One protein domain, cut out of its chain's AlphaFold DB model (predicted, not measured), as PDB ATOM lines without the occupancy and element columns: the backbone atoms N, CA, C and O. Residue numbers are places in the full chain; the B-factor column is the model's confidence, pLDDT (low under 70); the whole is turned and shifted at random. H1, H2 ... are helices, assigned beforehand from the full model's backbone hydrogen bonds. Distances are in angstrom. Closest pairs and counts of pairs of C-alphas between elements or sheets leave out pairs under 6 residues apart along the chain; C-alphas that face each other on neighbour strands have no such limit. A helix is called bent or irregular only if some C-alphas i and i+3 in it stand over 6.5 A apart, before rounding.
ATOM      1  N   SER A 224     -19.527  81.407  18.858       84.00
ATOM      2  CA  SER A 224     -18.526  81.602  17.818       84.00
ATOM      3  C   SER A 224     -18.853  80.876  16.502       84.00
ATOM      4  O   SER A 224     -18.725  81.494  15.451       84.00
ATOM      5  N   GLU A 225     -19.332  79.630  16.518       89.31
ATOM      6  CA  GLU A 225     -19.788  78.880  15.339       89.31
ATOM      7  C   GLU A 225     -21.008  79.520  14.679       89.31
ATOM      8  O   GLU A 225     -21.007  79.679  13.461       89.31
ATOM      9  N   GLU A 226     -22.011  79.956  15.447       89.50
ATOM     10  CA  GLU A 226     -23.169  80.674  14.886       89.50
ATOM     11  C   GLU A 226     -22.753  81.986  14.223       89.50
ATOM     12  O   GLU A 226     -23.164  82.288  13.098       89.50
ATOM     13  N   MET A 227     -21.894  82.756  14.896       90.94
ATOM     14  CA  MET A 227     -21.338  83.986  14.343       90.94
ATOM     15  C   MET A 227     -20.546  83.703  13.060       90.94
ATOM     16  O   MET A 227     -20.740  84.389  12.054       90.94
ATOM     17  N   LEU A 228     -19.666  82.696  13.064       92.88
ATOM     18  CA  LEU A 228     -18.886  82.296  11.892       92.88
ATOM     19  C   LEU A 228     -19.791  81.835  10.747       92.88
ATOM     20  O   LEU A 228     -19.551  82.210   9.597       92.88
ATOM     21  N   HIS A 229     -20.846  81.079  11.051       93.31
ATOM     22  CA  HIS A 229     -21.821  80.620  10.070       93.31
ATOM     23  C   HIS A 229     -22.546  81.804   9.428       93.31
ATOM     24  O   HIS A 229     -22.570  81.929   8.204       93.31
ATOM     25  N   GLY A 230     -23.046  82.739  10.242       91.94
ATOM     26  CA  GLY A 230     -23.676  83.968   9.762       91.94
ATOM     27  C   GLY A 230     -22.742  84.819   8.897       91.94
ATOM     28  O   GLY A 230     -23.157  85.338   7.860       91.94
ATOM     29  N   LEU A 231     -21.460  84.916   9.263       92.56
ATOM     30  CA  LEU A 231     -20.448  85.617   8.468       92.56
ATOM     31  C   LEU A 231     -20.165  84.921   7.133       92.56
ATOM     32  O   LEU A 231     -20.012  85.600   6.116       92.56
ATOM     33  N   ILE A 232     -20.121  83.588   7.110       94.06
ATOM     34  CA  ILE A 232     -19.990  82.812   5.873       94.06
ATOM     35  C   ILE A 232     -21.196  83.058   4.966       94.06
ATOM     36  O   ILE A 232     -20.987  83.406   3.803       94.06
ATOM     37  N   LEU A 233     -22.423  82.977   5.492       91.75
ATOM     38  CA  LEU A 233     -23.652  83.277   4.747       91.75
ATOM     39  C   LEU A 233     -23.645  84.705   4.187       91.75
ATOM     40  O   LEU A 233     -23.935  84.922   3.009       91.75
ATOM     41  N   ALA A 234     -23.227  85.683   4.992       89.69
ATOM     42  CA  ALA A 234     -23.058  87.057   4.533       89.69
ATOM     43  C   ALA A 234     -21.999  87.160   3.420       89.69
ATOM     44  O   ALA A 234     -22.206  87.866   2.436       89.69
ATOM     45  N   ALA A 235     -20.882  86.436   3.517       91.38
ATOM     46  CA  ALA A 235     -19.830  86.447   2.501       91.38
ATOM     47  C   ALA A 235     -20.271  85.839   1.165       91.38
ATOM     48  O   ALA A 235     -19.821  86.294   0.107       91.38
ATOM     49  N   ILE A 236     -21.128  84.816   1.192       89.88
ATOM     50  CA  ILE A 236     -21.646  84.202  -0.030       89.88
ATOM     51  C   ILE A 236     -22.788  85.028  -0.645       89.88
ATOM     52  O   ILE A 236     -22.797  85.185  -1.862       89.88
ATOM     53  N   HIS A 237     -23.661  85.653   0.158       84.00
ATOM     54  CA  HIS A 237     -24.863  86.349  -0.338       84.00
ATOM     55  C   HIS A 237     -24.741  87.883  -0.493       84.00
ATOM     56  O   HIS A 237     -25.577  88.492  -1.156       84.00
ATOM     57  N   SER A 238     -23.742  88.552   0.097       71.38
ATOM     58  CA  SER A 238     -23.703  90.029   0.157       71.38
ATOM     59  C   SER A 238     -23.358  90.698  -1.179       71.38
ATOM     60  O   SER A 238     -22.270  90.493  -1.706       71.38
ATOM     61  N   HIS A 239     -24.195  91.609  -1.682       59.06
ATOM     62  CA  HIS A 239     -23.906  92.482  -2.835       59.06
ATOM     63  C   HIS A 239     -24.201  93.946  -2.452       59.06
ATOM     64  O   HIS A 239     -25.341  94.212  -2.078       59.06
ATOM     65  N   PRO A 240     -23.257  94.917  -2.525       54.03
ATOM     66  CA  PRO A 240     -21.899  94.908  -3.094       54.03
ATOM     67  C   PRO A 240     -20.788  94.683  -2.031       54.03
ATOM     68  O   PRO A 240     -21.040  94.807  -0.841       54.03
ATOM     69  N   ASN A 241     -19.547  94.384  -2.456       70.25
ATOM     70  CA  ASN A 241     -18.341  94.058  -1.641       70.25
ATOM     71  C   ASN A 241     -18.074  92.576  -1.303       70.25
ATOM     72  O   ASN A 241     -17.254  92.294  -0.428       70.25
ATOM     73  N   VAL A 242     -18.662  91.632  -2.049       81.00
ATOM     74  CA  VAL A 242     -18.419  90.174  -1.920       81.00
ATOM     75  C   VAL A 242     -16.940  89.833  -1.694       81.00
ATOM     76  O   VAL A 242     -16.615  89.066  -0.798       81.00
ATOM     77  N   ALA A 243     -16.028  90.396  -2.495       84.69
ATOM     78  CA  ALA A 243     -14.605  90.060  -2.434       84.69
ATOM     79  C   ALA A 243     -13.954  90.475  -1.104       84.69
ATOM     80  O   ALA A 243     -13.210  89.694  -0.513       84.69
ATOM     81  N   THR A 244     -14.270  91.672  -0.609       86.31
ATOM     82  CA  THR A 244     -13.752  92.190   0.663       86.31
ATOM     83  C   THR A 244     -14.295  91.385   1.839       86.31
ATOM     84  O   THR A 244     -13.527  91.001   2.718       86.31
ATOM     85  N   VAL A 245     -15.596  91.068   1.826       88.88
ATOM     86  CA  VAL A 245     -16.226  90.246   2.872       88.88
ATOM     87  C   VAL A 245     -15.645  88.830   2.852       88.88
ATOM     88  O   VAL A 245     -15.223  88.335   3.891       88.88
ATOM     89  N   LYS A 246     -15.502  88.206   1.675       91.69
ATOM     90  CA  LYS A 246     -14.865  86.886   1.529       91.69
ATOM     91  C   LYS A 246     -13.415  86.872   2.004       91.69
ATOM     92  O   LYS A 246     -13.006  85.903   2.635       91.69
ATOM     93  N   ALA A 247     -12.642  87.924   1.732       91.50
ATOM     94  CA  ALA A 247     -11.265  88.038   2.212       91.50
ATOM     95  C   ALA A 247     -11.197  88.206   3.739       91.50
ATOM     96  O   ALA A 247     -10.367  87.572   4.389       91.50
ATOM     97  N   PHE A 248     -12.089  89.017   4.316       92.25
ATOM     98  CA  PHE A 248     -12.198  89.191   5.764       92.25
ATOM     99  C   PHE A 248     -12.585  87.884   6.462       92.25
ATOM    100  O   PHE A 248     -11.889  87.455   7.378       92.25
ATOM    101  N   VAL A 249     -13.634  87.210   5.983       94.19
ATOM    102  CA  VAL A 249     -14.084  85.924   6.531       94.19
ATOM    103  C   VAL A 249     -13.011  84.852   6.361       94.19
ATOM    104  O   VAL A 249     -12.731  84.125   7.305       94.19
ATOM    105  N   ALA A 250     -12.325  84.796   5.215       93.62
ATOM    106  CA  ALA A 250     -11.198  83.885   5.028       93.62
ATOM    107  C   ALA A 250     -10.072  84.119   6.046       93.62
ATOM    108  O   ALA A 250      -9.495  83.157   6.549       93.62
ATOM    109  N   LYS A 251      -9.758  85.379   6.362       94.75
ATOM    110  CA  LYS A 251      -8.768  85.701   7.393       94.75
ATOM    111  C   LYS A 251      -9.254  85.281   8.783       94.75
ATOM    112  O   LYS A 251      -8.501  84.649   9.509       94.75
ATOM    113  N   LEU A 252     -10.511  85.567   9.116       94.31
ATOM    114  CA  LEU A 252     -11.105  85.201  10.402       94.31
ATOM    115  C   LEU A 252     -11.106  83.682  10.628       94.31
ATOM    116  O   LEU A 252     -10.735  83.230  11.702       94.31
ATOM    117  N   LEU A 253     -11.468  82.901   9.604       94.50
ATOM    118  CA  LEU A 253     -11.438  81.436   9.662       94.50
ATOM    119  C   LEU A 253     -10.012  80.895   9.830       94.50
ATOM    120  O   LEU A 253      -9.813  79.911  10.533       94.50
ATOM    121  N   ARG A 254      -9.015  81.542   9.212       94.06
ATOM    122  CA  ARG A 254      -7.601  81.166   9.360       94.06
ATOM    123  C   ARG A 254      -7.074  81.433  10.769       94.06
ATOM    124  O   ARG A 254      -6.308  80.627  11.286       94.06
ATOM    125  N   ASP A 255      -7.472  82.560  11.351       91.62
ATOM    126  CA  ASP A 255      -7.010  83.022  12.662       91.62
ATOM    127  C   ASP A 255      -7.851  82.426  13.820       91.62
ATOM    128  O   ASP A 255      -7.596  82.721  14.989       91.62
ATOM    129  N   HIS A 256      -8.851  81.586  13.520       90.50
ATOM    130  CA  HIS A 256      -9.716  80.962  14.518       90.50
ATOM    131  C   HIS A 256      -8.969  79.908  15.351       90.50
ATOM    132  O   HIS A 256      -8.191  79.110  14.827       90.50
ATOM    133  N   SER A 257      -9.241  79.862  16.657       87.94
ATOM    134  CA  SER A 257      -8.538  78.985  17.605       87.94
ATOM    135  C   SER A 257      -8.867  77.499  17.423       87.94
ATOM    136  O   SER A 257      -8.016  76.644  17.666       87.94
ATOM    137  N   SER A 258     -10.090  77.181  16.987       89.94
ATOM    138  CA  SER A 258     -10.571  75.810  16.804       89.94
ATOM    139  C   SER A 258     -10.761  75.479  15.325       89.94
ATOM    140  O   SER A 258     -11.677  75.986  14.672       89.94
ATOM    141  N   ARG A 259      -9.917  74.582  14.802       89.69
ATOM    142  CA  ARG A 259     -10.029  74.056  13.430       89.69
ATOM    143  C   ARG A 259     -11.265  73.176  13.242       89.69
ATOM    144  O   ARG A 259     -11.864  73.204  12.173       89.69
ATOM    145  N   GLU A 260     -11.670  72.444  14.279       89.62
ATOM    146  CA  GLU A 260     -12.889  71.624  14.253       89.62
ATOM    147  C   GLU A 260     -14.152  72.482  14.147       89.62
ATOM    148  O   GLU A 260     -15.072  72.136  13.415       89.62
ATOM    149  N   SER A 261     -14.178  73.640  14.807       90.56
ATOM    150  CA  SER A 261     -15.274  74.606  14.666       90.56
ATOM    151  C   SER A 261     -15.355  75.160  13.238       90.56
ATOM    152  O   SER A 261     -16.408  75.115  12.605       90.56
ATOM    153  N   VAL A 262     -14.214  75.566  12.664       93.06
ATOM    154  CA  VAL A 262     -14.130  76.011  11.260       93.06
ATOM    155  C   VAL A 262     -14.619  74.928  10.298       93.06
ATOM    156  O   VAL A 262     -15.360  75.235   9.365       93.06
ATOM    157  N   ARG A 263     -14.237  73.666  10.533       93.88
ATOM    158  CA  ARG A 263     -14.722  72.518   9.762       93.88
ATOM    159  C   ARG A 263     -16.245  72.418   9.812       93.88
ATOM    160  O   ARG A 263     -16.859  72.424   8.753       93.88
ATOM    161  N   ARG A 264     -16.850  72.350  11.004       93.69
ATOM    162  CA  ARG A 264     -18.309  72.173  11.167       93.69
ATOM    163  C   ARG A 264     -19.104  73.260  10.456       93.69
ATOM    164  O   ARG A 264     -20.077  72.969   9.767       93.69
ATOM    165  N   VAL A 265     -18.669  74.509  10.598       94.81
ATOM    166  CA  VAL A 265     -19.358  75.650   9.994       94.81
ATOM    167  C   VAL A 265     -19.231  75.636   8.464       94.81
ATOM    168  O   VAL A 265     -20.202  75.932   7.763       94.81
ATOM    169  N   LEU A 266     -18.058  75.278   7.928       95.81
ATOM    170  CA  LEU A 266     -17.861  75.136   6.483       95.81
ATOM    171  C   LEU A 266     -18.630  73.942   5.907       95.81
ATOM    172  O   LEU A 266     -19.222  74.097   4.842       95.81
ATOM    173  N   ASP A 267     -18.658  72.806   6.609       94.94
ATOM    174  CA  ASP A 267     -19.448  71.623   6.242       94.94
ATOM    175  C   ASP A 267     -20.941  71.994   6.161       94.94
ATOM    176  O   ASP A 267     -21.577  71.769   5.135       94.94
ATOM    177  N   CYS A 268     -21.479  72.694   7.167       94.44
ATOM    178  CA  CYS A 268     -22.876  73.143   7.179       94.44
ATOM    179  C   CYS A 268     -23.228  74.061   5.988       94.44
ATOM    180  O   CYS A 268     -24.241  73.864   5.303       94.44
ATOM    181  N   ALA A 269     -22.372  75.046   5.693       95.19
ATOM    182  CA  ALA A 269     -22.574  75.953   4.564       95.19
ATOM    183  C   ALA A 269     -22.431  75.242   3.204       95.19
ATOM    184  O   ALA A 269     -23.152  75.562   2.249       95.19
ATOM    185  N   PHE A 270     -21.505  74.283   3.112       95.56
ATOM    186  CA  PHE A 270     -21.288  73.455   1.928       95.56
ATOM    187  C   PHE A 270     -22.494  72.562   1.651       95.56
ATOM    188  O   PHE A 270     -23.014  72.607   0.537       95.56
ATOM    189  N   ASP A 271     -22.987  71.836   2.656       94.06
ATOM    190  CA  ASP A 271     -24.136  70.939   2.524       94.06
ATOM    191  C   ASP A 271     -25.388  71.702   2.098       94.06
ATOM    192  O   ASP A 271     -26.094  71.283   1.179       94.06
ATOM    193  N   THR A 272     -25.622  72.871   2.700       94.31
ATOM    194  CA  THR A 272     -26.739  73.749   2.327       94.31
ATOM    195  C   THR A 272     -26.633  74.180   0.864       94.31
ATOM    196  O   THR A 272     -27.579  74.013   0.097       94.31
ATOM    197  N   SER A 273     -25.461  74.670   0.444       93.50
ATOM    198  CA  SER A 273     -25.242  75.122  -0.937       93.50
ATOM    199  C   SER A 273     -25.349  73.970  -1.941       93.50
ATOM    200  O   SER A 273     -25.918  74.136  -3.021       93.50
ATOM    201  N   LEU A 274     -24.817  72.793  -1.599       92.81
ATOM    202  CA  LEU A 274     -24.833  71.607  -2.452       92.81
ATOM    203  C   LEU A 274     -26.253  71.077  -2.615       92.81
ATOM    204  O   LEU A 274     -26.658  70.760  -3.732       92.81
ATOM    205  N   LYS A 275     -27.015  71.028  -1.520       93.44
ATOM    206  CA  LYS A 275     -28.426  70.656  -1.529       93.44
ATOM    207  C   LYS A 275     -29.231  71.576  -2.443       93.44
ATOM    208  O   LYS A 275     -29.908  71.074  -3.332       93.44
ATOM    209  N   THR A 276     -29.070  72.895  -2.324       93.00
ATOM    210  CA  THR A 276     -29.771  73.844  -3.201       93.00
ATOM    211  C   THR A 276     -29.407  73.655  -4.675       93.00
ATOM    212  O   THR A 276     -30.285  73.742  -5.530       93.00
ATOM    213  N   VAL A 277     -28.140  73.367  -5.006       91.44
ATOM    214  CA  VAL A 277     -27.740  73.066  -6.396       91.44
ATOM    215  C   VAL A 277     -28.380  71.768  -6.894       91.44
ATOM    216  O   VAL A 277     -28.864  71.749  -8.023       91.44
ATOM    217  N   LYS A 278     -28.398  70.708  -6.073       90.06
ATOM    218  CA  LYS A 278     -29.040  69.425  -6.405       90.06
ATOM    219  C   LYS A 278     -30.532  69.619  -6.684       90.06
ATOM    220  O   LYS A 278     -30.981  69.278  -7.770       90.06
ATOM    221  N   GLU A 279     -31.253  70.244  -5.757       91.38
ATOM    222  CA  GLU A 279     -32.696  70.506  -5.871       91.38
ATOM    223  C   GLU A 279     -33.011  71.377  -7.095       91.38
ATOM    224  O   GLU A 279     -33.861  71.028  -7.907       91.38
ATOM    225  N   SER A 280     -32.247  72.456  -7.311       90.12
ATOM    226  CA  SER A 280     -32.441  73.333  -8.476       90.12
ATOM    227  C   SER A 280     -32.253  72.585  -9.805       90.12
ATOM    228  O   SER A 280     -32.927  72.874 -10.795       90.12
ATOM    229  N   LEU A 281     -31.325  71.627  -9.858       87.12
ATOM    230  CA  LEU A 281     -31.043  70.855 -11.067       87.12
ATOM    231  C   LEU A 281     -32.050  69.719 -11.293       87.12
ATOM    232  O   LEU A 281     -32.410  69.444 -12.440       87.12
ATOM    233  N   GLU A 282     -32.511  69.088 -10.216       87.75
ATOM    234  CA  GLU A 282     -33.580  68.089 -10.232       87.75
ATOM    235  C   GLU A 282     -34.890  68.713 -10.728       87.75
ATOM    236  O   GLU A 282     -35.524  68.187 -11.645       87.75
ATOM    237  N   GLU A 283     -35.256  69.886 -10.207       86.50
ATOM    238  CA  GLU A 283     -36.444  70.621 -10.646       86.50
ATOM    239  C   GLU A 283     -36.343  71.081 -12.107       86.50
ATOM    240  O   GLU A 283     -37.331  71.022 -12.837       86.50
ATOM    241  N   TYR A 284     -35.156  71.494 -12.571       83.81
ATOM    242  CA  TYR A 284     -34.930  71.803 -13.990       83.81
ATOM    243  C   TYR A 284     -35.092  70.564 -14.883       83.81
ATOM    244  O   TYR A 284     -35.693  70.633 -15.954       83.81
ATOM    245  N   SER A 285     -34.560  69.424 -14.437       78.62
ATOM    246  CA  SER A 285     -34.537  68.162 -15.186       78.62
ATOM    247  C   SER A 285     -35.859  67.389 -15.134       78.62
ATOM    248  O   SER A 285     -35.992  66.358 -15.801       78.62
ATOM    249  N   SER A 286     -36.819  67.850 -14.330       77.62
ATOM    250  CA  SER A 286     -38.078  67.164 -14.063       77.62
ATOM    251  C   SER A 286     -39.037  67.240 -15.262       77.62
ATOM    252  O   SER A 286     -39.476  68.326 -15.639       77.62
ATOM    253  N   PRO A 287     -39.464  66.097 -15.834       62.66
ATOM    254  CA  PRO A 287     -40.336  66.065 -17.013       62.66
ATOM    255  C   PRO A 287     -41.811  66.423 -16.730       62.66
ATOM    256  O   PRO A 287     -42.635  66.384 -17.640       62.66
ATOM    257  N   ASN A 288     -42.167  66.760 -15.485       58.75
ATOM    258  CA  ASN A 288     -43.555  66.839 -15.012       58.75
ATOM    259  C   ASN A 288     -44.097  68.269 -14.827       58.75
ATOM    260  O   ASN A 288     -45.156  68.434 -14.214       58.75
ATOM    261  N   LEU A 289     -43.416  69.299 -15.333       61.16
ATOM    262  CA  LEU A 289     -43.895  70.681 -15.227       61.16
ATOM    263  C   LEU A 289     -45.218  70.845 -16.000       61.16
ATOM    264  O   LEU A 289     -45.254  70.812 -17.228       61.16
ATOM    265  N   ARG A 290     -46.328  70.986 -15.263       61.38
ATOM    266  CA  ARG A 290     -47.645  71.370 -15.790       61.38
ATOM    267  C   ARG A 290     -47.832  72.866 -15.550       61.38
ATOM    268  O   ARG A 290     -47.946  73.274 -14.401       61.38
ATOM    269  N   GLY A 291     -47.872  73.645 -16.620       66.38
ATOM    270  CA  GLY A 291     -48.035  75.099 -16.596       66.38
ATOM    271  C   GLY A 291     -48.026  75.660 -18.015       66.38
ATOM    272  O   GLY A 291     -47.792  74.910 -18.971       66.38
ATOM    273  N   ASP A 292     -48.283  76.956 -18.160       75.62
ATOM    274  CA  ASP A 292     -48.144  77.621 -19.455       75.62
ATOM    275  C   ASP A 292     -46.666  77.637 -19.882       75.62
ATOM    276  O   ASP A 292     -45.758  77.681 -19.051       75.62
ATOM    277  N   HIS A 293     -46.401  77.588 -21.192       77.94
ATOM    278  CA  HIS A 293     -45.035  77.475 -21.727       77.94
ATOM    279  C   HIS A 293     -44.093  78.576 -21.205       77.94
ATOM    280  O   HIS A 293     -42.931  78.307 -20.913       77.94
ATOM    281  N   GLU A 294     -44.613  79.793 -21.028       80.88
ATOM    282  CA  GLU A 294     -43.873  80.942 -20.498       80.88
ATOM    283  C   GLU A 294     -43.540  80.792 -19.001       80.88
ATOM    284  O   GLU A 294     -42.426  81.104 -18.578       80.88
ATOM    285  N   GLU A 295     -44.464  80.245 -18.204       80.94
ATOM    286  CA  GLU A 295     -44.245  79.977 -16.776       80.94
ATOM    287  C   GLU A 295     -43.198  78.876 -16.573       80.94
ATOM    288  O   GLU A 295     -42.307  79.006 -15.733       80.94
ATOM    289  N   ILE A 296     -43.266  77.816 -17.385       80.25
ATOM    290  CA  ILE A 296     -42.297  76.713 -17.370       80.25
ATOM    291  C   ILE A 296     -40.892  77.235 -17.692       80.25
ATOM    292  O   ILE A 296     -39.936  76.927 -16.978       80.25
ATOM    293  N   GLU A 297     -40.757  78.062 -18.729       81.44
ATOM    294  CA  GLU A 297     -39.465  78.618 -19.136       81.44
ATOM    295  C   GLU A 297     -38.905  79.602 -18.087       81.44
ATOM    296  O   GLU A 297     -37.696  79.649 -17.841       81.44
ATOM    297  N   ALA A 298     -39.770  80.380 -17.426       84.50
ATOM    298  CA  ALA A 298     -39.381  81.267 -16.331       84.50
ATOM    299  C   ALA A 298     -38.884  80.489 -15.098       84.50
ATOM    300  O   ALA A 298     -37.842  80.836 -14.534       84.50
ATOM    301  N   LEU A 299     -39.577  79.411 -14.717       84.75
ATOM    302  CA  LEU A 299     -39.171  78.521 -13.622       84.75
ATOM    303  C   LEU A 299     -37.836  77.830 -13.923       84.75
ATOM    304  O   LEU A 299     -36.931  77.830 -13.089       84.75
ATOM    305  N   GLN A 300     -37.657  77.322 -15.143       84.50
ATOM    306  CA  GLN A 300     -36.391  76.731 -15.581       84.50
ATOM    307  C   GLN A 300     -35.229  77.731 -15.516       84.50
ATOM    308  O   GLN A 300     -34.142  77.392 -15.040       84.50
ATOM    309  N   ARG A 301     -35.451  78.983 -15.940       86.25
ATOM    310  CA  ARG A 301     -34.452  80.058 -15.819       86.25
ATOM    311  C   ARG A 301     -34.097  80.363 -14.372       86.25
ATOM    312  O   ARG A 301     -32.915  80.533 -14.070       86.25
ATOM    313  N   LEU A 302     -35.094  80.430 -13.490       89.56
ATOM    314  CA  LEU A 302     -34.888  80.664 -12.063       89.56
ATOM    315  C   LEU A 302     -34.037  79.553 -11.438       89.56
ATOM    316  O   LEU A 302     -33.057  79.847 -10.750       89.56
ATOM    317  N   ASN A 303     -34.360  78.298 -11.737       89.19
ATOM    318  CA  ASN A 303     -33.665  77.133 -11.202       89.19
ATOM    319  C   ASN A 303     -32.220  77.046 -11.705       89.19
ATOM    320  O   ASN A 303     -31.291  76.892 -10.912       89.19
ATOM    321  N   LEU A 304     -31.985  77.278 -12.998       88.38
ATOM    322  CA  LEU A 304     -30.624  77.369 -13.533       88.38
ATOM    323  C   LEU A 304     -29.835  78.542 -12.936       88.38
ATOM    324  O   LEU A 304     -28.653  78.394 -12.618       88.38
ATOM    325  N   HIS A 305     -30.469  79.700 -12.745       88.94
ATOM    326  CA  HIS A 305     -29.832  80.841 -12.094       88.94
ATOM    327  C   HIS A 305     -29.456  80.520 -10.639       88.94
ATOM    328  O   HIS A 305     -28.319  80.771 -10.231       88.94
ATOM    329  N   SER A 306     -30.367  79.910  -9.876       91.00
ATOM    330  CA  SER A 306     -30.119  79.430  -8.511       91.00
ATOM    331  C   SER A 306     -28.946  78.444  -8.465       91.00
ATOM    332  O   SER A 306     -28.028  78.614  -7.656       91.00
ATOM    333  N   ALA A 307     -28.905  77.479  -9.389       90.50
ATOM    334  CA  ALA A 307     -27.812  76.518  -9.501       90.50
ATOM    335  C   ALA A 307     -26.464  77.201  -9.795       90.50
ATOM    336  O   ALA A 307     -25.451  76.857  -9.187       90.50
ATOM    337  N   VAL A 308     -26.426  78.209 -10.675       90.06
ATOM    338  CA  VAL A 308     -25.197  78.972 -10.974       90.06
ATOM    339  C   VAL A 308     -24.723  79.772  -9.766       90.06
ATOM    340  O   VAL A 308     -23.525  79.778  -9.473       90.06
ATOM    341  N   VAL A 309     -25.629  80.466  -9.077       90.81
ATOM    342  CA  VAL A 309     -25.294  81.280  -7.901       90.81
ATOM    343  C   VAL A 309     -24.733  80.392  -6.793       90.81
ATOM    344  O   VAL A 309     -23.611  80.618  -6.334       90.81
ATOM    345  N   ASN A 310     -25.437  79.315  -6.446       92.19
ATOM    346  CA  ASN A 310     -24.981  78.381  -5.420       92.19
ATOM    347  C   ASN A 310     -23.745  77.580  -5.860       92.19
ATOM    348  O   ASN A 310     -22.869  77.309  -5.044       92.19
ATOM    349  N   GLY A 311     -23.561  77.329  -7.159       92.06
ATOM    350  CA  GLY A 311     -22.315  76.791  -7.710       92.06
ATOM    351  C   GLY A 311     -21.102  77.702  -7.466       92.06
ATOM    352  O   GLY A 311     -19.999  77.220  -7.203       92.06
ATOM    353  N   ARG A 312     -21.283  79.032  -7.481       91.88
ATOM    354  CA  ARG A 312     -20.224  79.987  -7.099       91.88
ATOM    355  C   ARG A 312     -19.957  79.978  -5.595       91.88
ATOM    356  O   ARG A 312     -18.812  80.199  -5.194       91.88
ATOM    357  N   HIS A 313     -20.984  79.752  -4.773       93.56
ATOM    358  CA  HIS A 313     -20.822  79.584  -3.326       93.56
ATOM    359  C   HIS A 313     -20.013  78.324  -3.029       93.56
ATOM    360  O   HIS A 313     -18.991  78.419  -2.353       93.56
ATOM    361  N   LEU A 314     -20.391  77.194  -3.635       94.12
ATOM    362  CA  LEU A 314     -19.673  75.925  -3.538       94.12
ATOM    363  C   LEU A 314     -18.208  76.058  -3.926       94.12
ATOM    364  O   LEU A 314     -17.350  75.622  -3.170       94.12
ATOM    365  N   LEU A 315     -17.903  76.699  -5.060       94.12
ATOM    366  CA  LEU A 315     -16.512  76.877  -5.475       94.12
ATOM    367  C   LEU A 315     -15.700  77.629  -4.417       94.12
ATOM    368  O   LEU A 315     -14.596  77.212  -4.076       94.12
ATOM    369  N   TRP A 316     -16.250  78.713  -3.868       95.00
ATOM    370  CA  TRP A 316     -15.564  79.458  -2.818       95.00
ATOM    371  C   TRP A 316     -15.405  78.635  -1.533       95.00
ATOM    372  O   TRP A 316     -14.318  78.627  -0.957       95.00
ATOM    373  N   LEU A 317     -16.449  77.917  -1.110       96.06
ATOM    374  CA  LEU A 317     -16.423  77.051   0.073       96.06
ATOM    375  C   LEU A 317     -15.386  75.936  -0.083       96.06
ATOM    376  O   LEU A 317     -14.531  75.793   0.781       96.06
ATOM    377  N   VAL A 318     -15.364  75.234  -1.218       95.25
ATOM    378  CA  VAL A 318     -14.360  74.208  -1.537       95.25
ATOM    379  C   VAL A 318     -12.947  74.794  -1.513       95.25
ATOM    380  O   VAL A 318     -12.032  74.187  -0.957       95.25
ATOM    381  N   GLU A 319     -12.738  75.998  -2.052       94.31
ATOM    382  CA  GLU A 319     -11.443  76.682  -1.955       94.31
ATOM    383  C   GLU A 319     -11.048  77.005  -0.507       94.31
ATOM    384  O   GLU A 319      -9.869  76.919  -0.174       94.31
ATOM    385  N   ARG A 320     -11.998  77.360   0.371       95.06
ATOM    386  CA  ARG A 320     -11.725  77.564   1.805       95.06
ATOM    387  C   ARG A 320     -11.433  76.241   2.514       95.06
ATOM    388  O   ARG A 320     -10.436  76.137   3.220       95.06
ATOM    389  N   MET A 321     -12.261  75.222   2.302       95.12
ATOM    390  CA  MET A 321     -12.118  73.910   2.936       95.12
ATOM    391  C   MET A 321     -10.802  73.235   2.539       95.12
ATOM    392  O   MET A 321     -10.136  72.645   3.385       95.12
ATOM    393  N   THR A 322     -10.380  73.367   1.277       93.50
ATOM    394  CA  THR A 322      -9.072  72.873   0.813       93.50
ATOM    395  C   THR A 322      -7.909  73.693   1.378       93.50
ATOM    396  O   THR A 322      -6.925  73.105   1.823       93.50
ATOM    397  N   GLU A 323      -8.021  75.025   1.452       92.94
ATOM    398  CA  GLU A 323      -7.001  75.886   2.075       92.94
ATOM    399  C   GLU A 323      -6.779  75.538   3.555       92.94
ATOM    400  O   GLU A 323      -5.637  75.462   4.011       92.94
ATOM    401  N   PHE A 324      -7.858  75.272   4.295       92.56
ATOM    402  CA  PHE A 324      -7.809  74.920   5.717       92.56
ATOM    403  C   PHE A 324      -7.662  73.412   5.980       92.56
ATOM    404  O   PHE A 324      -7.580  72.994   7.138       92.56
ATOM    405  N   ARG A 325      -7.575  72.596   4.919       91.88
ATOM    406  CA  ARG A 325      -7.443  71.129   4.972       91.88
ATOM    407  C   ARG A 325      -8.566  70.447   5.763       91.88
ATOM    408  O   ARG A 325      -8.299  69.589   6.593       91.88
ATOM    409  N   VAL A 326      -9.807  70.873   5.570       93.38
ATOM    410  CA  VAL A 326     -11.001  70.350   6.265       93.38
ATOM    411  C   VAL A 326     -12.075  69.884   5.277       93.38
ATOM    412  O   VAL A 326     -13.259  69.940   5.573       93.38
ATOM    413  N   ALA A 327     -11.678  69.479   4.068       92.94
ATOM    414  CA  ALA A 327     -12.609  69.129   2.991       92.94
ATOM    415  C   ALA A 327     -12.939  67.629   2.902       92.94
ATOM    416  O   ALA A 327     -13.535  67.201   1.924       92.94
ATOM    417  N   ASP A 328     -12.582  66.813   3.888       90.06
ATOM    418  CA  ASP A 328     -12.807  65.363   3.853       90.06
ATOM    419  C   ASP A 328     -14.300  64.988   3.797       90.06
ATOM    420  O   ASP A 328     -14.672  64.100   3.024       90.06
ATOM    421  N   SER A 329     -15.171  65.718   4.506       88.81
ATOM    422  CA  SER A 329     -16.633  65.575   4.381       88.81
ATOM    423  C   SER A 329     -17.097  65.910   2.956       88.81
ATOM    424  O   SER A 329     -17.817  65.131   2.332       88.81
ATOM    425  N   ALA A 330     -16.608  67.028   2.403       91.12
ATOM    426  CA  ALA A 330     -16.932  67.462   1.047       91.12
ATOM    427  C   ALA A 330     -16.453  66.470  -0.020       91.12
ATOM    428  O   ALA A 330     -17.204  66.185  -0.943       91.12
ATOM    429  N   VAL A 331     -15.246  65.905   0.096       90.62
ATOM    430  CA  VAL A 331     -14.735  64.895  -0.847       90.62
ATOM    431  C   VAL A 331     -15.612  63.641  -0.824       90.62
ATOM    432  O   VAL A 331     -15.974  63.124  -1.883       90.62
ATOM    433  N   LYS A 332     -15.991  63.175   0.371       88.06
ATOM    434  CA  LYS A 332     -16.886  62.026   0.531       88.06
ATOM    435  C   LYS A 332     -18.241  62.292  -0.120       88.06
ATOM    436  O   LYS A 332     -18.696  61.484  -0.926       88.06
ATOM    437  N   GLU A 333     -18.856  63.431   0.176       87.38
ATOM    438  CA  GLU A 333     -20.154  63.788  -0.396       87.38
ATOM    439  C   GLU A 333     -20.070  63.975  -1.917       87.38
ATOM    440  O   GLU A 333     -20.939  63.501  -2.646       87.38
ATOM    441  N   TRP A 334     -18.980  64.566  -2.419       87.81
ATOM    442  CA  TRP A 334     -18.752  64.765  -3.852       87.81
ATOM    443  C   TRP A 334     -18.545  63.448  -4.615       87.81
ATOM    444  O   TRP A 334     -18.895  63.352  -5.790       87.81
ATOM    445  N   SER A 335     -18.026  62.410  -3.952       83.25
ATOM    446  CA  SER A 335     -17.853  61.074  -4.539       83.25
ATOM    447  C   SER A 335     -19.157  60.279  -4.687       83.25
ATOM    448  O   SER A 335     -19.261  59.424  -5.562       83.25
ATOM    449  N   ASN A 336     -20.184  60.601  -3.893       82.19
ATOM    450  CA  ASN A 336     -21.471  59.895  -3.879       82.19
ATOM    451  C   ASN A 336     -22.510  60.488  -4.860       82.19
ATOM    452  O   ASN A 336     -23.699  60.181  -4.786       82.19
ATOM    453  N   LEU A 337     -22.086  61.345  -5.794       72.94
ATOM    454  CA  LEU A 337     -22.957  62.163  -6.649       72.94
ATOM    455  C   LEU A 337     -23.476  61.454  -7.921       72.94
ATOM    456  O   LEU A 337     -23.535  62.070  -8.982       72.94
ATOM    457  N   SER A 338     -23.891  60.184  -7.859       74.31
ATOM    458  CA  SER A 338     -24.365  59.451  -9.053       74.31
ATOM    459  C   SER A 338     -25.635  60.052  -9.674       74.31
ATOM    460  O   SER A 338     -25.677  60.292 -10.881       74.31
ATOM    461  N   ASN A 339     -26.644  60.363  -8.855       72.62
ATOM    462  CA  ASN A 339     -27.891  60.991  -9.318       72.62
ATOM    463  C   ASN A 339     -27.644  62.420  -9.816       72.62
ATOM    464  O   ASN A 339     -28.074  62.784 -10.905       72.62
ATOM    465  N   PHE A 340     -26.846  63.190  -9.076       77.19
ATOM    466  CA  PHE A 340     -26.474  64.548  -9.464       77.19
ATOM    467  C   PHE A 340     -25.700  64.592 -10.792       77.19
ATOM    468  O   PHE A 340     -25.936  65.468 -11.620       77.19
ATOM    469  N   ALA A 341     -24.806  63.630 -11.037       78.75
ATOM    470  CA  ALA A 341     -24.114  63.502 -12.315       78.75
ATOM    471  C   ALA A 341     -25.085  63.179 -13.462       78.75
ATOM    472  O   ALA A 341     -24.938  63.736 -14.550       78.75
ATOM    473  N   ALA A 342     -26.091  62.330 -13.226       79.31
ATOM    474  CA  ALA A 342     -27.132  62.041 -14.211       79.31
ATOM    475  C   ALA A 342     -27.995  63.278 -14.518       79.31
ATOM    476  O   ALA A 342     -28.308  63.533 -15.681       79.31
ATOM    477  N   ASP A 343     -28.329  64.078 -13.505       77.94
ATOM    478  CA  ASP A 343     -29.074  65.327 -13.683       77.94
ATOM    479  C   ASP A 343     -28.242  66.384 -14.414       77.94
ATOM    480  O   ASP A 343     -28.755  67.052 -15.307       77.94
ATOM    481  N   LEU A 344     -26.935  66.473 -14.143       78.81
ATOM    482  CA  LEU A 344     -26.022  67.328 -14.908       78.81
ATOM    483  C   LEU A 344     -25.925  66.878 -16.365       78.81
ATOM    484  O   LEU A 344     -25.980  67.709 -17.266       78.81
ATOM    485  N   GLN A 345     -25.805  65.573 -16.617       81.25
ATOM    486  CA  GLN A 345     -25.789  65.033 -17.976       81.25
ATOM    487  C   GLN A 345     -27.087  65.357 -18.717       81.25
ATOM    488  O   GLN A 345     -27.040  65.808 -19.862       81.25
ATOM    489  N   ARG A 346     -28.243  65.187 -18.065       78.00
ATOM    490  CA  ARG A 346     -29.550  65.501 -18.651       78.00
ATOM    491  C   ARG A 346     -29.698  66.994 -18.922       78.00
ATOM    492  O   ARG A 346     -30.043  67.370 -20.038       78.00
ATOM    493  N   ALA A 347     -29.354  67.833 -17.948       73.81
ATOM    494  CA  ALA A 347     -29.414  69.279 -18.083       73.81
ATOM    495  C   ALA A 347     -28.469  69.804 -19.170       73.81
ATOM    496  O   ALA A 347     -28.839  70.722 -19.892       73.81
ATOM    497  N   PHE A 348     -27.283  69.204 -19.329       73.06
ATOM    498  CA  PHE A 348     -26.300  69.623 -20.331       73.06
ATOM    499  C   PHE A 348     -26.533  69.065 -21.740       73.06
ATOM    500  O   PHE A 348     -25.864  69.506 -22.677       73.06
ATOM    501  N   THR A 349     -27.465  68.123 -21.899       74.19
ATOM    502  CA  THR A 349     -27.866  67.588 -23.211       74.19
ATOM    503  C   THR A 349     -28.812  68.541 -23.951       74.19
ATOM    504  O   THR A 349     -28.816  68.567 -25.178       74.19
ATOM    505  N   ASP A 350     -29.588  69.337 -23.216       67.62
ATOM    506  CA  ASP A 350     -30.391  70.432 -23.764       67.62
ATOM    507  C   ASP A 350     -29.468  71.565 -24.268       67.62
ATOM    508  O   ASP A 350     -28.384  71.749 -23.731       67.62
ATOM    509  N   ASP A 351     -29.832  72.342 -25.289       66.62
ATOM    510  CA  ASP A 351     -29.056  73.532 -25.690       66.62
ATOM    511  C   ASP A 351     -29.515  74.794 -24.927       66.62
ATOM    512  O   ASP A 351     -28.797  75.800 -24.893       66.62
ATOM    513  N   ALA A 352     -30.677  74.747 -24.256       66.69
ATOM    514  CA  ALA A 352     -31.269  75.887 -23.554       66.69
ATOM    515  C   ALA A 352     -30.394  76.420 -22.401       66.69
ATOM    516  O   ALA A 352     -30.277  77.636 -22.208       66.69
ATOM    517  N   TRP A 353     -29.698  75.539 -21.671       72.81
ATOM    518  CA  TRP A 353     -28.849  75.941 -20.541       72.81
ATOM    519  C   TRP A 353     -27.650  76.797 -20.965       72.81
ATOM    520  O   TRP A 353     -27.179  77.612 -20.170       72.81
ATOM    521  N   ARG A 354     -27.147  76.650 -22.201       73.62
ATOM    522  CA  ARG A 354     -25.942  77.361 -22.673       73.62
ATOM    523  C   ARG A 354     -26.131  78.872 -22.678       73.62
ATOM    524  O   ARG A 354     -25.182  79.610 -22.426       73.62
ATOM    525  N   ASN A 355     -27.361  79.320 -22.911       73.00
ATOM    526  CA  ASN A 355     -27.714  80.736 -22.937       73.00
ATOM    527  C   ASN A 355     -28.044  81.287 -21.540       73.00
ATOM    528  O   ASN A 355     -27.866  82.476 -21.293       73.00
ATOM    529  N   ILE A 356     -28.510  80.433 -20.625       70.12
ATOM    530  CA  ILE A 356     -29.037  80.833 -19.310       70.12
ATOM    531  C   ILE A 356     -27.966  80.714 -18.215       70.12
ATOM    532  O   ILE A 356     -27.844  81.577 -17.346       70.12
ATOM    533  N   ALA A 357     -27.159  79.654 -18.262       75.06
ATOM    534  CA  ALA A 357     -26.221  79.260 -17.217       75.06
ATOM    535  C   ALA A 357     -24.867  78.759 -17.774       75.06
ATOM    536  O   ALA A 357     -24.379  77.704 -17.355       75.06
ATOM    537  N   PRO A 358     -24.182  79.514 -18.660       75.19
ATOM    538  CA  PRO A 358     -22.954  79.050 -19.323       75.19
ATOM    539  C   PRO A 358     -21.813  78.704 -18.351       75.19
ATOM    540  O   PRO A 358     -20.918  77.928 -18.674       75.19
ATOM    541  N   GLY A 359     -21.823  79.286 -17.148       82.50
ATOM    542  CA  GLY A 359     -20.775  79.088 -16.148       82.50
ATOM    543  C   GLY A 359     -20.917  77.827 -15.296       82.50
ATOM    544  O   GLY A 359     -19.943  77.448 -14.649       82.50
ATOM    545  N   LEU A 360     -22.087  77.177 -15.267       85.00
ATOM    546  CA  LEU A 360     -22.352  76.080 -14.331       85.00
ATOM    547  C   LEU A 360     -21.412  74.870 -14.524       85.00
ATOM    548  O   LEU A 360     -20.775  74.486 -13.541       85.00
ATOM    549  N   PRO A 361     -21.209  74.319 -15.742       85.56
ATOM    550  CA  PRO A 361     -20.277  73.202 -15.923       85.56
ATOM    551  C   PRO A 361     -18.845  73.553 -15.507       85.56
ATOM    552  O   PRO A 361     -18.157  72.746 -14.886       85.56
ATOM    553  N   ALA A 362     -18.397  74.777 -15.806       87.94
ATOM    554  CA  ALA A 362     -17.061  75.235 -15.442       87.94
ATOM    555  C   ALA A 362     -16.882  75.351 -13.919       87.94
ATOM    556  O   ALA A 362     -15.800  75.063 -13.410       87.94
ATOM    557  N   LEU A 363     -17.924  75.756 -13.186       90.75
ATOM    558  CA  LEU A 363     -17.911  75.800 -11.721       90.75
ATOM    559  C   LEU A 363     -17.817  74.392 -11.128       90.75
ATOM    560  O   LEU A 363     -16.935  74.150 -10.308       90.75
ATOM    561  N   ILE A 364     -18.654  73.458 -11.594       89.12
ATOM    562  CA  ILE A 364     -18.633  72.062 -11.132       89.12
ATOM    563  C   ILE A 364     -17.278  71.415 -11.421       89.12
ATOM    564  O   ILE A 364     -16.677  70.834 -10.521       89.12
ATOM    565  N   LEU A 365     -16.743  71.583 -12.635       89.12
ATOM    566  CA  LEU A 365     -15.433  71.046 -13.002       89.12
ATOM    567  C   LEU A 365     -14.316  71.611 -12.116       89.12
ATOM    568  O   LEU A 365     -13.427  70.871 -11.701       89.12
ATOM    569  N   ARG A 366     -14.361  72.909 -11.790       92.62
ATOM    570  CA  ARG A 366     -13.393  73.527 -10.873       92.62
ATOM    571  C   ARG A 366     -13.507  72.971  -9.459       92.62
ATOM    572  O   ARG A 366     -12.470  72.722  -8.853       92.62
ATOM    573  N   CYS A 367     -14.717  72.755  -8.943       92.19
ATOM    574  CA  CYS A 367     -14.915  72.109  -7.643       92.19
ATOM    575  C   CYS A 367     -14.334  70.689  -7.640       92.19
ATOM    576  O   CYS A 367     -13.511  70.376  -6.781       92.19
ATOM    577  N   THR A 368     -14.674  69.874  -8.645       90.88
ATOM    578  CA  THR A 368     -14.146  68.511  -8.800       90.88
ATOM    579  C   THR A 368     -12.622  68.510  -8.883       90.88
ATOM    580  O   THR A 368     -11.967  67.762  -8.163       90.88
ATOM    581  N   TRP A 369     -12.040  69.392  -9.702       91.31
ATOM    582  CA  TRP A 369     -10.590  69.508  -9.841       91.31
ATOM    583  C   TRP A 369      -9.911  69.936  -8.534       91.31
ATOM    584  O   TRP A 369      -8.884  69.375  -8.165       91.31
ATOM    585  N   ARG A 370     -10.480  70.905  -7.802       92.44
ATOM    586  CA  ARG A 370      -9.939  71.363  -6.511       92.44
ATOM    587  C   ARG A 370      -9.927  70.246  -5.473       92.44
ATOM    588  O   ARG A 370      -8.904  70.062  -4.818       92.44
ATOM    589  N   LEU A 371     -11.035  69.519  -5.341       91.56
ATOM    590  CA  LEU A 371     -11.153  68.396  -4.413       91.56
ATOM    591  C   LEU A 371     -10.201  67.261  -4.806       91.56
ATOM    592  O   LEU A 371      -9.409  66.824  -3.976       91.56
ATOM    593  N   GLY A 372     -10.186  66.865  -6.082       88.50
ATOM    594  CA  GLY A 372      -9.305  65.803  -6.567       88.50
ATOM    595  C   GLY A 372      -7.820  66.135  -6.428       88.50
ATOM    596  O   GLY A 372      -7.044  65.315  -5.947       88.50
ATOM    597  N   ASN A 373      -7.418  67.370  -6.740       90.25
ATOM    598  CA  ASN A 373      -6.038  67.812  -6.541       90.25
ATOM    599  C   ASN A 373      -5.648  67.850  -5.054       90.25
ATOM    600  O   ASN A 373      -4.511  67.540  -4.707       90.25
ATOM    601  N   ALA A 374      -6.574  68.211  -4.161       88.50
ATOM    602  CA  ALA A 374      -6.321  68.218  -2.722       88.50
ATOM    603  C   ALA A 374      -6.120  66.800  -2.154       88.50
ATOM    604  O   ALA A 374      -5.250  66.612  -1.293       88.50
ATOM    605  N   VAL A 375      -6.866  65.819  -2.668       87.94
ATOM    606  CA  VAL A 375      -6.693  64.388  -2.368       87.94
ATOM    607  C   VAL A 375      -5.360  63.880  -2.923       87.94
ATOM    608  O   VAL A 375      -4.536  63.368  -2.170       87.94
ATOM    609  N   ALA A 376      -5.082  64.114  -4.211       86.38
ATOM    610  CA  ALA A 376      -3.851  63.665  -4.867       86.38
ATOM    611  C   ALA A 376      -2.576  64.251  -4.230       86.38
ATOM    612  O   ALA A 376      -1.549  63.580  -4.150       86.38
ATOM    613  N   ALA A 377      -2.639  65.491  -3.734       86.38
ATOM    614  CA  ALA A 377      -1.539  66.135  -3.017       86.38
ATOM    615  C   ALA A 377      -1.382  65.660  -1.555       86.38
ATOM    616  O   ALA A 377      -0.490  66.146  -0.856       86.38
ATOM    617  N   GLY A 378      -2.253  64.774  -1.056       81.81
ATOM    618  CA  GLY A 378      -2.246  64.297   0.332       81.81
ATOM    619  C   GLY A 378      -2.625  65.366   1.363       81.81
ATOM    620  O   GLY A 378      -2.324  65.230   2.548       81.81
ATOM    621  N   SER A 379      -3.248  66.465   0.926       80.81
ATOM    622  CA  SER A 379      -3.693  67.545   1.821       80.81
ATOM    623  C   SER A 379      -5.001  67.219   2.545       80.81
ATOM    624  O   SER A 379      -5.282  67.821   3.582       80.81
ATOM    625  N   ILE A 380      -5.751  66.249   2.016       83.81
ATOM    626  CA  ILE A 380      -6.963  65.659   2.585       83.81
ATOM    627  C   ILE A 380      -6.769  64.144   2.558       83.81
ATOM    628  O   ILE A 380      -6.365  63.599   1.533       83.81
ATOM    629  N   LEU A 381      -7.030  63.477   3.682       75.06
ATOM    630  CA  LEU A 381      -6.939  62.022   3.796       75.06
ATOM    631  C   LEU A 381      -8.339  61.431   3.658       75.06
ATOM    632  O   LEU A 381      -9.241  61.825   4.398       75.06
ATOM    633  N   VAL A 382      -8.520  60.500   2.726       72.88
ATOM    634  CA  VAL A 382      -9.803  59.832   2.479       72.88
ATOM    635  C   VAL A 382      -9.572  58.323   2.361       72.88
ATOM    636  O   VAL A 382      -8.455  57.871   2.118       72.88
ATOM    637  N   ASP A 383     -10.613  57.525   2.600       67.62
ATOM    638  CA  ASP A 383     -10.559  56.077   2.402       67.62
ATOM    639  C   ASP A 383     -10.245  55.719   0.942       67.62
ATOM    640  O   ASP A 383     -10.775  56.318   0.003       67.62
ATOM    641  N   ARG A 384      -9.460  54.648   0.753       55.75
ATOM    642  CA  ARG A 384      -8.961  54.169  -0.554       55.75
ATOM    643  C   ARG A 384     -10.021  54.011  -1.651       55.75
ATOM    644  O   ARG A 384      -9.668  54.023  -2.822       55.75
ATOM    645  N   GLN A 385     -11.293  53.808  -1.304       55.75
ATOM    646  CA  GLN A 385     -12.381  53.679  -2.284       55.75
ATOM    647  C   GLN A 385     -12.736  55.012  -2.961       55.75
ATOM    648  O   GLN A 385     -13.140  55.013  -4.120       55.75
ATOM    649  N   VAL A 386     -12.551  56.135  -2.265       58.34
ATOM    650  CA  VAL A 386     -12.838  57.479  -2.780       58.34
ATOM    651  C   VAL A 386     -11.649  58.034  -3.570       58.34
ATOM    652  O   VAL A 386     -11.848  58.717  -4.572       58.34
ATOM    653  N   ASP A 387     -10.419  57.660  -3.198       53.25
ATOM    654  CA  ASP A 387      -9.196  58.042  -3.924       53.25
ATOM    655  C   ASP A 387      -9.232  57.622  -5.403       53.25
ATOM    656  O   ASP A 387      -8.814  58.375  -6.281       53.25
ATOM    657  N   VAL A 388      -9.783  56.441  -5.707       54.62
ATOM    658  CA  VAL A 388      -9.837  55.911  -7.082       54.62
ATOM    659  C   VAL A 388     -10.736  56.759  -7.992       54.62
ATOM    660  O   VAL A 388     -10.462  56.854  -9.184       54.62
ATOM    661  N   ILE A 389     -11.767  57.417  -7.452       59.88
ATOM    662  CA  ILE A 389     -12.724  58.230  -8.228       59.88
ATOM    663  C   ILE A 389     -12.105  59.564  -8.671       59.88
ATOM    664  O   ILE A 389     -12.471  60.094  -9.715       59.88
ATOM    665  N   PHE A 390     -11.166  60.107  -7.892       54.22
ATOM    666  CA  PHE A 390     -10.536  61.402  -8.169       54.22
ATOM    667  C   PHE A 390      -9.166  61.307  -8.855       54.22
ATOM    668  O   PHE A 390      -8.696  62.308  -9.395       54.22
ATOM    669  N   VAL A 391      -8.512  60.143  -8.796       50.12
ATOM    670  CA  VAL A 391      -7.161  59.910  -9.344       50.12
ATOM    671  C   VAL A 391      -7.186  59.192 -10.707       50.12
ATOM    672  O   VAL A 391      -6.159  59.148 -11.386       50.12
ATOM    673  N   SER A 392      -8.343  58.664 -11.127       41.78
ATOM    674  CA  SER A 392      -8.573  58.123 -12.482       41.78
ATOM    675  C   SER A 392      -8.988  59.225 -13.449       41.78
ATOM    676  O   SER A 392      -8.534  59.175 -14.615       41.78
TER     677      SER A 392
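What this domain is: This is residues 224 to 392 of the 392 residues of an uncharacterized protein of Amborella trichopoda (UniProt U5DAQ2). Two long helices, H3 and H4, lie side by side as an antiparallel hairpin through the middle of a flat, all-helix domain and make its longest axis. A short helical hairpin, H1 and H2, packs on one side of this pair through H1 on H3, while on the other side H6 packs on H3 and H8 on H4; H9 packs across H8 at the edge away from H1 and H2. The printed part has 169 residues, with nine named helices, H1 to H9 in order, and no named strand. It is compact, with a radius of gyration of the C-alphas of 17.0 A and spans of 54 by 40 by 22 A.

Where its parts are: H1, residues 224 to 237, begins at C-alpha 224 at (-18.526, 81.602, 17.818) and is 19.8 A long; H2, residues 242 to 254, is 18.0 A long. H3, residues 259 to 285, measures 38.1 A. H4, residues 293 to 323, measures 44.9 A from C-alpha 293 at (-45.035, 77.475, -21.727). H5 is residues 328 to 335, H6 residues 338 to 349 and H7 residues 352 to 356. H7 is neither bent nor irregular, but only just: C-alphas 352 and 355 are 6.0 A apart. H8, residues 360 to 376, measures 24.2 A, and H9, residues 384 to 391, ends at C-alpha 391 at (-7.161, 59.910, -9.344).

How they stand to each other: The hub, H3, touches H4 at a shallow tilt of 23 degrees, opposite ways, a hairpin; their closest C-alphas, Val 277 and Ala 307, are 4.6 A apart. H3 touches H1 with residues 261 to 269 alone, at a steep tilt of 38 degrees; the closest C-alphas are His 229 and Val 265, 5.5 A. H1 and H2 form a hairpin at 25 degrees, closest at the C-alphas of Ala 235 and Lys 246, 5.1 A. H3 touches H6 with residues 278 to 285 alone, closest at C-alphas 285 and 347, 6.0 A. H3 and H5 only just touch, with 3 pairs of C-alphas within 8 A, the closest Asp 267 and Ser 329, 6.9 A. H4 touches H8 at a shallow tilt of 23 degrees, the same way, closest at C-alphas 308 and 360, 5.3 A. H4 touches H7 with residues 301 to 305 alone, closest at C-alphas 301 and 356, 6.5 A. H8 touches H9 at a steep tilt of 54 degrees, closest at C-alphas 372 and 390, 4.8 A. H6 and H8 are near each other; H1 and H8, for instance, are apart. Every O i to N i+4 pair is within hydrogen-bond range in H1, H2, H3, H4, H5, H6 and H8; H7 has 0 of 1, with 2 of 2 O i to N i+3 pairs, and H9 has 1 of 4, with 2 of 5.

The domain as a whole: The two C-alphas farthest apart, Ser 257 and Asp 292, are 54.3 A apart. The printed part has no cut, and no link is long. The mean pLDDT of the printed part is 84.0; residues 239 to 240, 287 to 291, 350 to 352 and 383 to 392 are under 70.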